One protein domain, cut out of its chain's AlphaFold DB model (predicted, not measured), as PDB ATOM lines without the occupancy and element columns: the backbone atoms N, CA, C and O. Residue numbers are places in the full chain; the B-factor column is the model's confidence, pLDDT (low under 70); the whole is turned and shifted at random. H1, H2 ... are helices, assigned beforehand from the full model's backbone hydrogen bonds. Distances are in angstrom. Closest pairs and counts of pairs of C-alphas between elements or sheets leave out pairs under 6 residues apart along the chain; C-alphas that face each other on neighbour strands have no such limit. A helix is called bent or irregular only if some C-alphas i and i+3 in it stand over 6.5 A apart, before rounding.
ATOM      1  N   GLU A  85     101.835 143.741 123.615       61.75
ATOM      2  CA  GLU A  85     102.935 144.366 122.868       61.75
ATOM      3  C   GLU A  85     102.913 145.907 122.857       61.75
ATOM      4  O   GLU A  85     103.976 146.509 122.989       61.75
ATOM      5  N   ASN A  86     101.744 146.550 122.766       66.06
ATOM      6  CA  ASN A  86     101.632 148.016 122.694       66.06
ATOM      7  C   ASN A  86     101.926 148.722 124.026       66.06
ATOM      8  O   ASN A  86     102.172 149.928 124.046       66.06
ATOM      9  N   TYR A  87     101.904 147.982 125.134       66.12
ATOM     10  CA  TYR A  87     102.101 148.518 126.481       66.12
ATOM     11  C   TYR A  87     103.331 147.942 127.173       66.12
ATOM     12  O   TYR A  87     103.607 148.302 128.320       66.12
ATOM     13  N   LEU A  88     104.074 147.063 126.495       71.12
ATOM     14  CA  LEU A  88     105.350 146.612 127.016       71.12
ATOM     15  C   LEU A  88     106.355 147.772 126.961       71.12
ATOM     16  O   LEU A  88     106.425 148.491 125.959       71.12
ATOM     17  N   PRO A  89     107.161 147.955 128.016       78.19
ATOM     18  CA  PRO A  89     108.275 148.891 127.981       78.19
ATOM     19  C   PRO A  89     109.255 148.537 126.844       78.19
ATOM     20  O   PRO A  89     109.211 147.438 126.280       78.19
ATOM     21  N   PRO A  90     110.167 149.446 126.469       77.75
ATOM     22  CA  PRO A  90     111.195 149.128 125.488       77.75
ATOM     23  C   PRO A  90     112.087 147.981 126.000       77.75
ATOM     24  O   PRO A  90     112.543 148.029 127.145       77.75
ATOM     25  N   PRO A  91     112.367 146.958 125.171       81.50
ATOM     26  CA  PRO A  91     113.153 145.810 125.599       81.50
ATOM     27  C   PRO A  91     114.622 146.188 125.847       81.50
ATOM     28  O   PRO A  91     115.150 147.118 125.215       81.50
ATOM     29  N   PRO A  92     115.318 145.443 126.723       83.50
ATOM     30  CA  PRO A  92     116.725 145.658 127.005       83.50
ATOM     31  C   PRO A  92     117.548 145.390 125.745       83.50
ATOM     32  O   PRO A  92     117.397 144.373 125.067       83.50
ATOM     33  N   LYS A  93     118.417 146.346 125.406       76.00
ATOM     34  CA  LYS A  93     119.305 146.261 124.233       76.00
ATOM     35  C   LYS A  93     120.661 145.656 124.574       76.00
ATOM     36  O   LYS A  93     121.373 145.208 123.678       76.00
ATOM     37  N   LYS A  94     121.051 145.709 125.848       75.69
ATOM     38  CA  LYS A  94     122.327 145.168 126.303       75.69
ATOM     39  C   LYS A  94     122.172 143.668 126.460       75.69
ATOM     40  O   LYS A  94     121.362 143.205 127.247       75.69
ATOM     41  N   THR A  95     122.965 142.926 125.706       83.31
ATOM     42  CA  THR A  95     122.995 141.471 125.781       83.31
ATOM     43  C   THR A  95     124.380 141.032 126.225       83.31
ATOM     44  O   THR A  95     125.366 141.386 125.574       83.31
ATOM     45  N   VAL A  96     124.469 140.244 127.294       82.94
ATOM     46  CA  VAL A  96     125.726 139.605 127.704       82.94
ATOM     47  C   VAL A  96     125.748 138.213 127.093       82.94
ATOM     48  O   VAL A  96     124.943 137.356 127.445       82.94
ATOM     49  N   LYS A  97     126.627 138.005 126.110       81.94
ATOM     50  CA  LYS A  97     126.778 136.699 125.470       81.94
ATOM     51  C   LYS A  97     127.528 135.772 126.420       81.94
ATOM     52  O   LYS A  97     128.623 136.115 126.858       81.94
ATOM     53  N   ASN A  98     126.958 134.608 126.696       77.19
ATOM     54  CA  ASN A  98     127.618 133.605 127.515       77.19
ATOM     55  C   ASN A  98     128.540 132.710 126.679       77.19
ATOM     56  O   ASN A  98     128.514 132.716 125.443       77.19
ATOM     57  N   GLU A  99     129.361 131.921 127.367       73.75
ATOM     58  CA  GLU A  99     130.291 130.967 126.743       73.75
ATOM     59  C   GLU A  99     129.565 129.900 125.899       73.75
ATOM     60  O   GLU A  99     130.155 129.287 125.011       73.75
ATOM     61  N   TRP A 100     128.259 129.724 126.120       60.62
ATOM     62  CA  TRP A 100     127.435 128.648 125.577       60.62
ATOM     63  C   TRP A 100     126.382 129.156 124.590       60.62
ATOM     64  O   TRP A 100     125.191 128.933 124.787       60.62
ATOM     65  N   PHE A 101     126.810 129.831 123.516       65.00
ATOM     66  CA  PHE A 101     125.974 130.260 122.372       65.00
ATOM     67  C   PHE A 101     124.633 130.951 122.720       65.00
ATOM     68  O   PHE A 101     123.756 131.056 121.862       65.00
ATOM     69  N   GLY A 102     124.483 131.457 123.942       79.75
ATOM     70  CA  GLY A 102     123.272 132.070 124.465       79.75
ATOM     71  C   GLY A 102     123.555 133.421 125.109       79.75
ATOM     72  O   GLY A 102     124.656 133.971 125.015       79.75
ATOM     73  N   TYR A 103     122.528 133.958 125.755       87.88
ATOM     74  CA  TYR A 103     122.585 135.236 126.447       87.88
ATOM     75  C   TYR A 103     122.252 135.025 127.916       87.88
ATOM     76  O   TYR A 103     121.287 134.326 128.236       87.88
ATOM     77  N   ASP A 104     123.064 135.608 128.789       88.94
ATOM     78  CA  ASP A 104     122.784 135.639 130.215       88.94
ATOM     79  C   ASP A 104     121.787 136.749 130.521       88.94
ATOM     80  O   ASP A 104     121.821 137.818 129.912       88.94
ATOM     81  N   TYR A 105     120.914 136.476 131.486       92.00
ATOM     82  CA  TYR A 105     120.012 137.481 132.025       92.00
ATOM     83  C   TYR A 105     120.806 138.529 132.798       92.00
ATOM     84  O   TYR A 105     121.576 138.200 133.705       92.00
ATOM     85  N   THR A 106     120.592 139.787 132.445       93.12
ATOM     86  CA  THR A 106     121.228 140.954 133.052       93.12
ATOM     87  C   THR A 106     120.285 141.659 134.031       93.12
ATOM     88  O   THR A 106     119.098 141.345 134.105       93.12
ATOM     89  N   GLU A 107     120.789 142.651 134.773       92.12
ATOM     90  CA  GLU A 107     119.916 143.499 135.601       92.12
ATOM     91  C   GLU A 107     118.936 144.317 134.738       92.12
ATOM     92  O   GLU A 107     117.801 144.540 135.145       92.12
ATOM     93  N   ASP A 108     119.322 144.679 133.506       91.44
ATOM     94  CA  ASP A 108     118.416 145.333 132.551       91.44
ATOM     95  C   ASP A 108     117.246 144.388 132.172       91.44
ATOM     96  O   ASP A 108     116.113 144.842 132.005       91.44
ATOM     97  N   ASP A 109     117.485 143.070 132.082       94.19
ATOM     98  CA  ASP A 109     116.433 142.063 131.857       94.19
ATOM     99  C   ASP A 109     115.519 141.892 133.077       94.19
ATOM    100  O   ASP A 109     114.316 141.672 132.919       94.19
ATOM    101  N   TYR A 110     116.068 142.015 134.289       95.19
ATOM    102  CA  TYR A 110     115.283 142.014 135.524       95.19
ATOM    103  C   TYR A 110     114.354 143.231 135.604       95.19
ATOM    104  O   TYR A 110     113.156 143.070 135.841       95.19
ATOM    105  N   GLU A 111     114.871 144.433 135.344       94.75
ATOM    106  CA  GLU A 111     114.064 145.659 135.323       94.75
ATOM    107  C   GLU A 111     112.980 145.605 134.241       94.75
ATOM    108  O   GLU A 111     111.826 145.964 134.486       94.75
ATOM    109  N   TYR A 112     113.314 145.075 133.063       94.44
ATOM    110  CA  TYR A 112     112.339 144.852 132.003       94.44
ATOM    111  C   TYR A 112     111.221 143.895 132.433       94.44
ATOM    112  O   TYR A 112     110.039 144.213 132.280       94.44
ATOM    113  N   LEU A 113     111.577 142.745 133.017       95.38
ATOM    114  CA  LEU A 113     110.618 141.779 133.548       95.38
ATOM    115  C   LEU A 113     109.713 142.413 134.608       95.38
ATOM    116  O   LEU A 113     108.493 142.263 134.540       95.38
ATOM    117  N   LYS A 114     110.298 143.143 135.558       95.31
ATOM    118  CA  LYS A 114     109.573 143.831 136.626       95.31
ATOM    119  C   LYS A 114     108.538 144.799 136.063       95.31
ATOM    120  O   LYS A 114     107.373 144.720 136.437       95.31
ATOM    121  N   GLN A 115     108.931 145.660 135.127       94.19
ATOM    122  CA  GLN A 115     108.019 146.622 134.506       94.19
ATOM    123  C   GLN A 115     106.885 145.932 133.733       94.19
ATOM    124  O   GLN A 115     105.731 146.341 133.847       94.19
ATOM    125  N   CYS A 116     107.189 144.860 132.995       93.56
ATOM    126  CA  CYS A 116     106.190 144.070 132.271       93.56
ATOM    127  C   CYS A 116     105.161 143.429 133.218       93.56
ATOM    128  O   CYS A 116     103.957 143.485 132.970       93.56
ATOM    129  N   VAL A 117     105.634 142.841 134.321       93.56
ATOM    130  CA  VAL A 117     104.779 142.206 135.333       93.56
ATOM    131  C   VAL A 117     103.928 143.243 136.065       93.56
ATOM    132  O   VAL A 117     102.733 143.020 136.247       93.56
ATOM    133  N   THR A 118     104.495 144.392 136.437       93.00
ATOM    134  CA  THR A 118     103.727 145.504 137.016       93.00
ATOM    135  C   THR A 118     102.615 145.943 136.067       93.00
ATOM    136  O   THR A 118     101.452 145.959 136.462       93.00
ATOM    137  N   ALA A 119     102.948 146.206 134.799       89.94
ATOM    138  CA  ALA A 119     101.988 146.685 133.813       89.94
ATOM    139  C   ALA A 119     100.815 145.715 133.609       89.94
ATOM    140  O   ALA A 119      99.670 146.157 133.528       89.94
ATOM    141  N   ILE A 120     101.071 144.401 133.547       89.19
ATOM    142  CA  ILE A 120      99.991 143.424 133.357       89.19
ATOM    143  C   ILE A 120      99.129 143.265 134.617       89.19
ATOM    144  O   ILE A 120      97.910 143.170 134.501       89.19
ATOM    145  N   CYS A 121      99.733 143.288 135.811       88.44
ATOM    146  CA  CYS A 121      99.008 143.121 137.075       88.44
ATOM    147  C   CYS A 121      98.165 144.353 137.437       88.44
ATOM    148  O   CYS A 121      97.157 144.229 138.123       88.44
ATOM    149  N   GLU A 122      98.576 145.549 137.012       85.81
ATOM    150  CA  GLU A 122      97.801 146.777 137.228       85.81
ATOM    151  C   GLU A 122      96.599 146.888 136.285       85.81
ATOM    152  O   GLU A 122      95.592 147.495 136.643       85.81
ATOM    153  N   ARG A 123      96.694 146.301 135.088       80.44
ATOM    154  CA  ARG A 123      95.652 146.384 134.052       80.44
ATOM    155  C   ARG A 123      94.637 145.255 134.128       80.44
ATOM    156  O   ARG A 123      93.471 145.459 133.806       80.44
ATOM    157  N   HIS A 124      95.082 144.067 134.522       75.56
ATOM    158  CA  HIS A 124      94.257 142.870 134.512       75.56
ATOM    159  C   HIS A 124      94.127 142.302 135.918       75.56
ATOM    160  O   HIS A 124      95.118 142.023 136.586       75.56
ATOM    161  N   TYR A 125      92.879 142.080 136.330       73.44
ATOM    162  CA  TYR A 125      92.561 141.392 137.579       73.44
ATOM    163  C   TYR A 125      93.031 139.922 137.570       73.44
ATOM    164  O   TYR A 125      93.430 139.403 138.606       73.44
ATOM    165  N   ASP A 126      93.037 139.275 136.399       74.19
ATOM    166  CA  ASP A 126      93.593 137.931 136.170       74.19
ATOM    167  C   ASP A 126      94.612 137.989 135.012       74.19
ATOM    168  O   ASP A 126      94.233 137.882 133.840       74.19
ATOM    169  N   PRO A 127      95.895 138.278 135.293       81.69
ATOM    170  CA  PRO A 127      96.900 138.467 134.251       81.69
ATOM    171  C   PRO A 127      97.278 137.153 133.543       81.69
ATOM    172  O   PRO A 127      97.751 136.197 134.159       81.69
ATOM    173  N   ASP A 128      97.177 137.126 132.205       86.00
ATOM    174  CA  ASP A 128      97.666 136.005 131.388       86.00
ATOM    175  C   ASP A 128      99.192 136.071 131.204       86.00
ATOM    176  O   ASP A 128      99.730 136.501 130.177       86.00
ATOM    177  N   PHE A 129      99.911 135.572 132.207       89.75
ATOM    178  CA  PHE A 129     101.367 135.458 132.166       89.75
ATOM    179  C   PHE A 129     101.874 134.621 130.984       89.75
ATOM    180  O   PHE A 129     102.950 134.885 130.454       89.75
ATOM    181  N   LYS A 130     101.119 133.619 130.514       89.38
ATOM    182  CA  LYS A 130     101.561 132.786 129.385       89.38
ATOM    183  C   LYS A 130     101.637 133.608 128.104       89.38
ATOM    184  O   LYS A 130     102.545 133.377 127.299       89.38
ATOM    185  N   GLN A 131     100.687 134.514 127.901       88.12
ATOM    186  CA  GLN A 131     100.717 135.444 126.782       88.12
ATOM    187  C   GLN A 131     101.820 136.493 126.970       88.12
ATOM    188  O   GLN A 131     102.604 136.691 126.041       88.12
ATOM    189  N   LEU A 132     101.997 137.013 128.191       92.75
ATOM    190  CA  LEU A 132     103.098 137.925 128.521       92.75
ATOM    191  C   LEU A 132     104.468 137.370 128.107       92.75
ATOM    192  O   LEU A 132     105.227 138.050 127.422       92.75
ATOM    193  N   TRP A 133     104.783 136.117 128.451       94.44
ATOM    194  CA  TRP A 133     106.082 135.517 128.113       94.44
ATOM    195  C   TRP A 133     106.329 135.435 126.606       94.44
ATOM    196  O   TRP A 133     107.471 135.557 126.158       94.44
ATOM    197  N   LYS A 134     105.276 135.217 125.807       92.44
ATOM    198  CA  LYS A 134     105.388 135.215 124.343       92.44
ATOM    199  C   LYS A 134     105.666 136.614 123.818       92.44
ATOM    200  O   LYS A 134     106.516 136.756 122.943       92.44
ATOM    201  N   ASP A 135     104.977 137.615 124.345       91.00
ATOM    202  CA  ASP A 135     105.100 138.991 123.866       91.00
ATOM    203  C   ASP A 135     106.450 139.594 124.282       91.00
ATOM    204  O   ASP A 135     107.154 140.165 123.448       91.00
ATOM    205  N   MET A 136     106.917 139.298 125.498       93.25
ATOM    206  CA  MET A 136     108.289 139.590 125.923       93.25
ATOM    207  C   MET A 136     109.332 138.911 125.028       93.25
ATOM    208  O   MET A 136     110.324 139.536 124.677       93.25
ATOM    209  N   ALA A 137     109.131 137.656 124.612       92.56
ATOM    210  CA  ALA A 137     110.073 136.965 123.723       92.56
ATOM    211  C   ALA A 137     110.100 137.538 122.293       92.56
ATOM    212  O   ALA A 137     111.123 137.464 121.611       92.56
ATOM    213  N   LYS A 138     108.988 138.114 121.820       89.81
ATOM    214  CA  LYS A 138     108.957 138.835 120.539       89.81
ATOM    215  C   LYS A 138     109.702 140.167 120.630       89.81
ATOM    216  O   LYS A 138     110.418 140.513 119.686       89.81
ATOM    217  N   ALA A 139     109.548 140.885 121.746       88.56
ATOM    218  CA  ALA A 139     110.207 142.164 121.999       88.56
ATOM    219  C   ALA A 139     111.713 141.992 122.284       88.56
ATOM    220  O   ALA A 139     112.553 142.605 121.624       88.56
ATOM    221  N   ALA A 140     112.061 141.108 123.214       88.88
ATOM    222  CA  ALA A 140     113.416 140.784 123.648       88.88
ATOM    223  C   ALA A 140     113.883 139.452 123.034       88.88
ATOM    224  O   ALA A 140     113.921 138.411 123.692       88.88
ATOM    225  N   LYS A 141     114.239 139.493 121.742       86.88
ATOM    226  CA  LYS A 141     114.552 138.306 120.911       86.88
ATOM    227  C   LYS A 141     115.771 137.491 121.366       86.88
ATOM    228  O   LYS A 141     115.999 136.404 120.839       86.88
ATOM    229  N   HIS A 142     116.573 138.005 122.298       86.88
ATOM    230  CA  HIS A 142     117.716 137.302 122.889       86.88
ATOM    231  C   HIS A 142     117.305 136.250 123.930       86.88
ATOM    232  O   HIS A 142     118.097 135.357 124.230       86.88
ATOM    233  N   HIS A 143     116.061 136.293 124.410       90.88
ATOM    234  CA  HIS A 143     115.474 135.281 125.283       90.88
ATOM    235  C   HIS A 143     114.175 134.726 124.685       90.88
ATOM    236  O   HIS A 143     113.464 135.391 123.936       90.88
ATOM    237  N   ASN A 144     113.848 133.477 125.012       93.25
ATOM    238  CA  ASN A 144     112.611 132.837 124.566       93.25
ATOM    239  C   ASN A 144     111.551 132.833 125.682       93.25
ATOM    240  O   ASN A 144     111.857 133.053 126.853       93.25
ATOM    241  N   ALA A 145     110.292 132.562 125.325       93.12
ATOM    242  CA  ALA A 145     109.182 132.581 126.280       93.12
ATOM    243  C   ALA A 145     109.360 131.591 127.455       93.12
ATOM    244  O   ALA A 145     109.128 131.989 128.597       93.12
ATOM    245  N   PRO A 146     109.815 130.334 127.242       93.62
ATOM    246  CA  PRO A 146     110.143 129.438 128.354       93.62
ATOM    247  C   PRO A 146     111.226 129.991 129.289       93.62
ATOM    248  O   PRO A 146     111.135 129.812 130.501       93.62
ATOM    249  N   GLY A 147     112.229 130.674 128.737       92.81
ATOM    250  CA  GLY A 147     113.286 131.331 129.495       92.81
ATOM    251  C   GLY A 147     112.739 132.453 130.370       92.81
ATOM    252  O   GLY A 147     113.014 132.464 131.563       92.81
ATOM    253  N   TRP A 148     111.914 133.346 129.813       95.31
ATOM    254  CA  TRP A 148     111.270 134.421 130.580       95.31
ATOM    255  C   TRP A 148     110.407 133.892 131.718       95.31
ATOM    256  O   TRP A 148     110.530 134.370 132.843       95.31
ATOM    257  N   LYS A 149     109.615 132.847 131.455       95.38
ATOM    258  CA  LYS A 149     108.865 132.143 132.499       95.38
ATOM    259  C   LYS A 149     109.798 131.645 133.610       95.38
ATOM    260  O   LYS A 149     109.543 131.902 134.780       95.38
ATOM    261  N   HIS A 150     110.871 130.939 133.255       92.69
ATOM    262  CA  HIS A 150     111.800 130.392 134.245       92.69
ATOM    263  C   HIS A 150     112.520 131.494 135.036       92.69
ATOM    264  O   HIS A 150     112.738 131.366 136.240       92.69
ATOM    265  N   TYR A 151     112.880 132.588 134.367       95.06
ATOM    266  CA  TYR A 151     113.521 133.733 134.993       95.06
ATOM    267  C   TYR A 151     112.572 134.463 135.952       95.06
ATOM    268  O   TYR A 151     113.002 134.860 137.034       95.06
ATOM    269  N   PHE A 152     111.283 134.558 135.615       95.62
ATOM    270  CA  PHE A 152     110.236 135.014 136.528       95.62
ATOM    271  C   PHE A 152     110.114 134.110 137.754       95.62
ATOM    272  O   PHE A 152     110.255 134.605 138.863       95.62
ATOM    273  N   GLU A 153     109.950 132.796 137.571       93.31
ATOM    274  CA  GLU A 153     109.835 131.831 138.680       93.31
ATOM    275  C   GLU A 153     111.042 131.910 139.630       93.31
ATOM    276  O   GLU A 153     110.900 131.880 140.848       93.31
ATOM    277  N   LYS A 154     112.255 132.077 139.087       92.25
ATOM    278  CA  LYS A 154     113.477 132.221 139.891       92.25
ATOM    279  C   LYS A 154     113.511 133.518 140.711       92.25
ATOM    280  O   LYS A 154     114.139 133.549 141.766       92.25
ATOM    281  N   ASN A 155     112.877 134.579 140.220       93.81
ATOM    282  CA  ASN A 155     112.849 135.896 140.854       93.81
ATOM    283  C   ASN A 155     111.496 136.213 141.511       93.81
ATOM    284  O   ASN A 155     111.296 137.337 141.961       93.81
ATOM    285  N   GLU A 156     110.581 135.248 141.594       89.12
ATOM    286  CA  GLU A 156     109.189 135.453 142.003       89.12
ATOM    287  C   GLU A 156     109.088 136.107 143.380       89.12
ATOM    288  O   GLU A 156     108.394 137.104 143.544       89.12
ATOM    289  N   THR A 157     109.857 135.624 144.360       86.06
ATOM    290  CA  THR A 157     109.890 136.211 145.706       86.06
ATOM    291  C   THR A 157     110.395 137.655 145.696       86.06
ATOM    292  O   THR A 157     109.851 138.508 146.394       86.06
ATOM    293  N   ARG A 158     111.427 137.952 144.895       91.44
ATOM    294  CA  ARG A 158     111.975 139.310 144.759       91.44
ATOM    295  C   ARG A 158     110.938 140.234 144.114       91.44
ATOM    296  O   ARG A 158     110.653 141.301 144.647       91.44
ATOM    297  N   LEU A 159     110.295 139.774 143.043       92.94
ATOM    298  CA  LEU A 159     109.246 140.503 142.333       92.94
ATOM    299  C   LEU A 159     108.004 140.723 143.200       92.94
ATOM    300  O   LEU A 159     107.497 141.833 143.238       92.94
ATOM    301  N   ALA A 160     107.534 139.722 143.943       90.06
ATOM    302  CA  ALA A 160     106.402 139.875 144.859       90.06
ATOM    303  C   ALA A 160     106.716 140.860 145.999       90.06
ATOM    304  O   ALA A 160     105.833 141.559 146.500       90.06
ATOM    305  N   ASN A 161     107.988 140.968 146.395       88.88
ATOM    306  CA  ASN A 161     108.407 141.978 147.357       88.88
ATOM    307  C   ASN A 161     108.417 143.393 146.777       88.88
ATOM    308  O   ASN A 161     108.039 144.329 147.478       88.88
ATOM    309  N   GLU A 162     108.810 143.541 145.515       91.50
ATOM    310  CA  GLU A 162     108.955 144.836 144.847       91.50
ATOM    311  C   GLU A 162     107.685 145.311 144.111       91.50
ATOM    312  O   GLU A 162     107.561 146.503 143.835       91.50
ATOM    313  N   ILE A 163     106.747 144.412 143.794       92.44
ATOM    314  CA  ILE A 163     105.526 144.682 143.023       92.44
ATOM    315  C   ILE A 163     104.297 144.380 143.899       92.44
ATOM    316  O   ILE A 163     103.845 143.231 143.971       92.44
ATOM    317  N   PRO A 164     103.685 145.400 144.530       89.81
ATOM    318  CA  PRO A 164     102.504 145.217 145.377       89.81
ATOM    319  C   PRO A 164     101.304 144.601 144.646       89.81
ATOM    320  O   PRO A 164     100.527 143.862 145.244       89.81
ATOM    321  N   ALA A 165     101.136 144.884 143.349       85.81
ATOM    322  CA  ALA A 165     100.066 144.292 142.545       85.81
ATOM    323  C   ALA A 165     100.216 142.766 142.429       85.81
ATOM    324  O   ALA A 165      99.250 142.046 142.656       85.81
ATOM    325  N   LEU A 166     101.434 142.277 142.182       89.19
ATOM    326  CA  LEU A 166     101.728 140.847 142.120       89.19
ATOM    327  C   LEU A 166     101.525 140.174 143.486       89.19
ATOM    328  O   LEU A 166     100.918 139.110 143.567       89.19
ATOM    329  N   ARG A 167     101.981 140.816 144.568       88.31
ATOM    330  CA  ARG A 167     101.765 140.329 145.938       88.31
ATOM    331  C   ARG A 167     100.282 140.123 146.250       88.31
ATOM    332  O   ARG A 167      99.910 139.052 146.714       88.31
ATOM    333  N   ARG A 168      99.441 141.120 145.948       82.94
ATOM    334  CA  ARG A 168      97.989 141.047 146.182       82.94
ATOM    335  C   ARG A 168      97.333 139.893 145.427       82.94
ATOM    336  O   ARG A 168      96.436 139.263 145.975       82.94
ATOM    337  N   LEU A 169      97.787 139.590 144.207       80.25
ATOM    338  CA  LEU A 169      97.292 138.437 143.444       80.25
ATOM    339  C   LEU A 169      97.605 137.107 144.145       80.25
ATOM    340  O   LEU A 169      96.766 136.208 144.153       80.25
ATOM    341  N   TYR A 170      98.781 136.990 144.768       80.12
ATOM    342  CA  TYR A 170      99.143 135.800 145.541       80.12
ATOM    343  C   TYR A 170      98.385 135.699 146.867       80.12
ATOM    344  O   TYR A 170      97.887 134.624 147.196       80.12
ATOM    345  N   GLU A 171      98.259 136.806 147.603       76.88
ATOM    346  CA  GLU A 171      97.534 136.860 148.881       76.88
ATOM    347  C   GLU A 171      96.037 136.568 148.684       76.88
ATOM    348  O   GLU A 171      95.490 135.687 149.340       76.88
ATOM    349  N   SER A 172      95.403 137.180 147.677       68.06
ATOM    350  CA  SER A 172      93.987 136.956 147.342       68.06
ATOM    351  C   SER A 172      93.665 135.513 146.937       68.06
ATOM    352  O   SER A 172      92.498 135.126 146.936       68.06
ATOM    353  N   SER A 173      94.664 134.705 146.569       61.72
ATOM    354  CA  SER A 173      94.461 133.289 146.255       61.72
ATOM    355  C   SER A 173      94.483 132.383 147.498       61.72
ATOM    356  O   SER A 173      94.166 131.193 147.357       61.72
ATOM    357  N   SER A 174      94.889 132.890 148.669       55.47
ATOM    358  CA  SER A 174      95.188 132.079 149.857       55.47
ATOM    359  C   SER A 174      94.074 132.040 150.915       55.47
ATOM    360  O   SER A 174      94.124 131.159 151.770       55.47
TER     361      SER A 174
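Overview. This is residues 85 to 174 of the 277 residues of an uncharacterized protein of Tulasnella calospora MUT 4182 (UniProt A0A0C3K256). Four helices are joined at wide angles round a kinked one, H3: H2 packs on its first residues, 145 to 149, the short H4 makes a corner with it at its other end, and H4 also packs on residues 117 to 122 of H1. Before them runs a long stretch with no named element, residues 85 to 106; its loop from 96 to 104 makes one end of the long axis, and the last printed residues lie at the other. The printed part has 90 residues with four named helices in the order H1, H2, H3, H4 and no named strand, and its class is all helix. It is compact, with a radius of gyration of the C-alphas of 13.1 A, but elongated in outline, spanning 42 by 27 by 18 A.

Arrangement. Within the first stretch, residues 96 to 97 pair with residues 103 to 104, antiparallel, too short to be named strands. H1, residues 107 to 123, follows. H2, residues 129 to 139, is close to H1 but not clearly touching: the closest C-alphas, those of Cys 116 and Leu 132, are 7.8 A apart, at a steep tilt of 48 degrees, opposite ways. H3, residues 145 to 162, is the hub, touching three helices. With residues 145 to 149 alone it touches H2, closest at the C-alphas of Trp 133 and Ala 145, 4.6 A, at a steep tilt of 67 degrees, opposite ways. H3 and H1 only just touch, with 3 pairs of C-alphas within 8 A; the closest are those of Lys 114 and Leu 159, 6.6 A, and the lines are about perpendicular at 78 degrees. H4, residues 164 to 171, touches H1 at residues 117 to 122 alone, closest at the C-alphas of Cys 121 and Ala 165, 5.7 A; they run the same way at a steep tilt of 69 degrees, only just short of perpendicular. H3 and H4 touch only at the corner, closest at the C-alphas of Ala 160 and Arg 167, 4.8 A, and are about perpendicular at 85 degrees. H2 and H4 are apart. The helix packing is mostly crossed. In H1 and H4 every O i to N i+4 pair is within hydrogen-bond range; in H2 it is 6 of 7 and in H3 12 of 14.

Along the chain. H1 begins at C-alpha 107 (119.916, 143.499, 135.601) and is 24.5 A long. H2 is 15.0 A long. H3 is 22.2 A long, beginning at C-alpha 145 (109.182, 132.581, 126.280); it is irregular, with C-alphas 154 and 157 7.9 A apart, and has a kink of 68 degrees near residue 155. H4 is 10.3 A long and ends at C-alpha 171 (97.534, 136.860, 148.881).

Size, cuts and confidence. The two C-alphas farthest apart are those of Glu 99 and Ser 172, at 42.2 A. The printed part has no cut, and the three links between helices are tight. Mean pLDDT of the printed part is 85.8; residues 85 to 87, 100 to 101 and 172 to 174 are under 70.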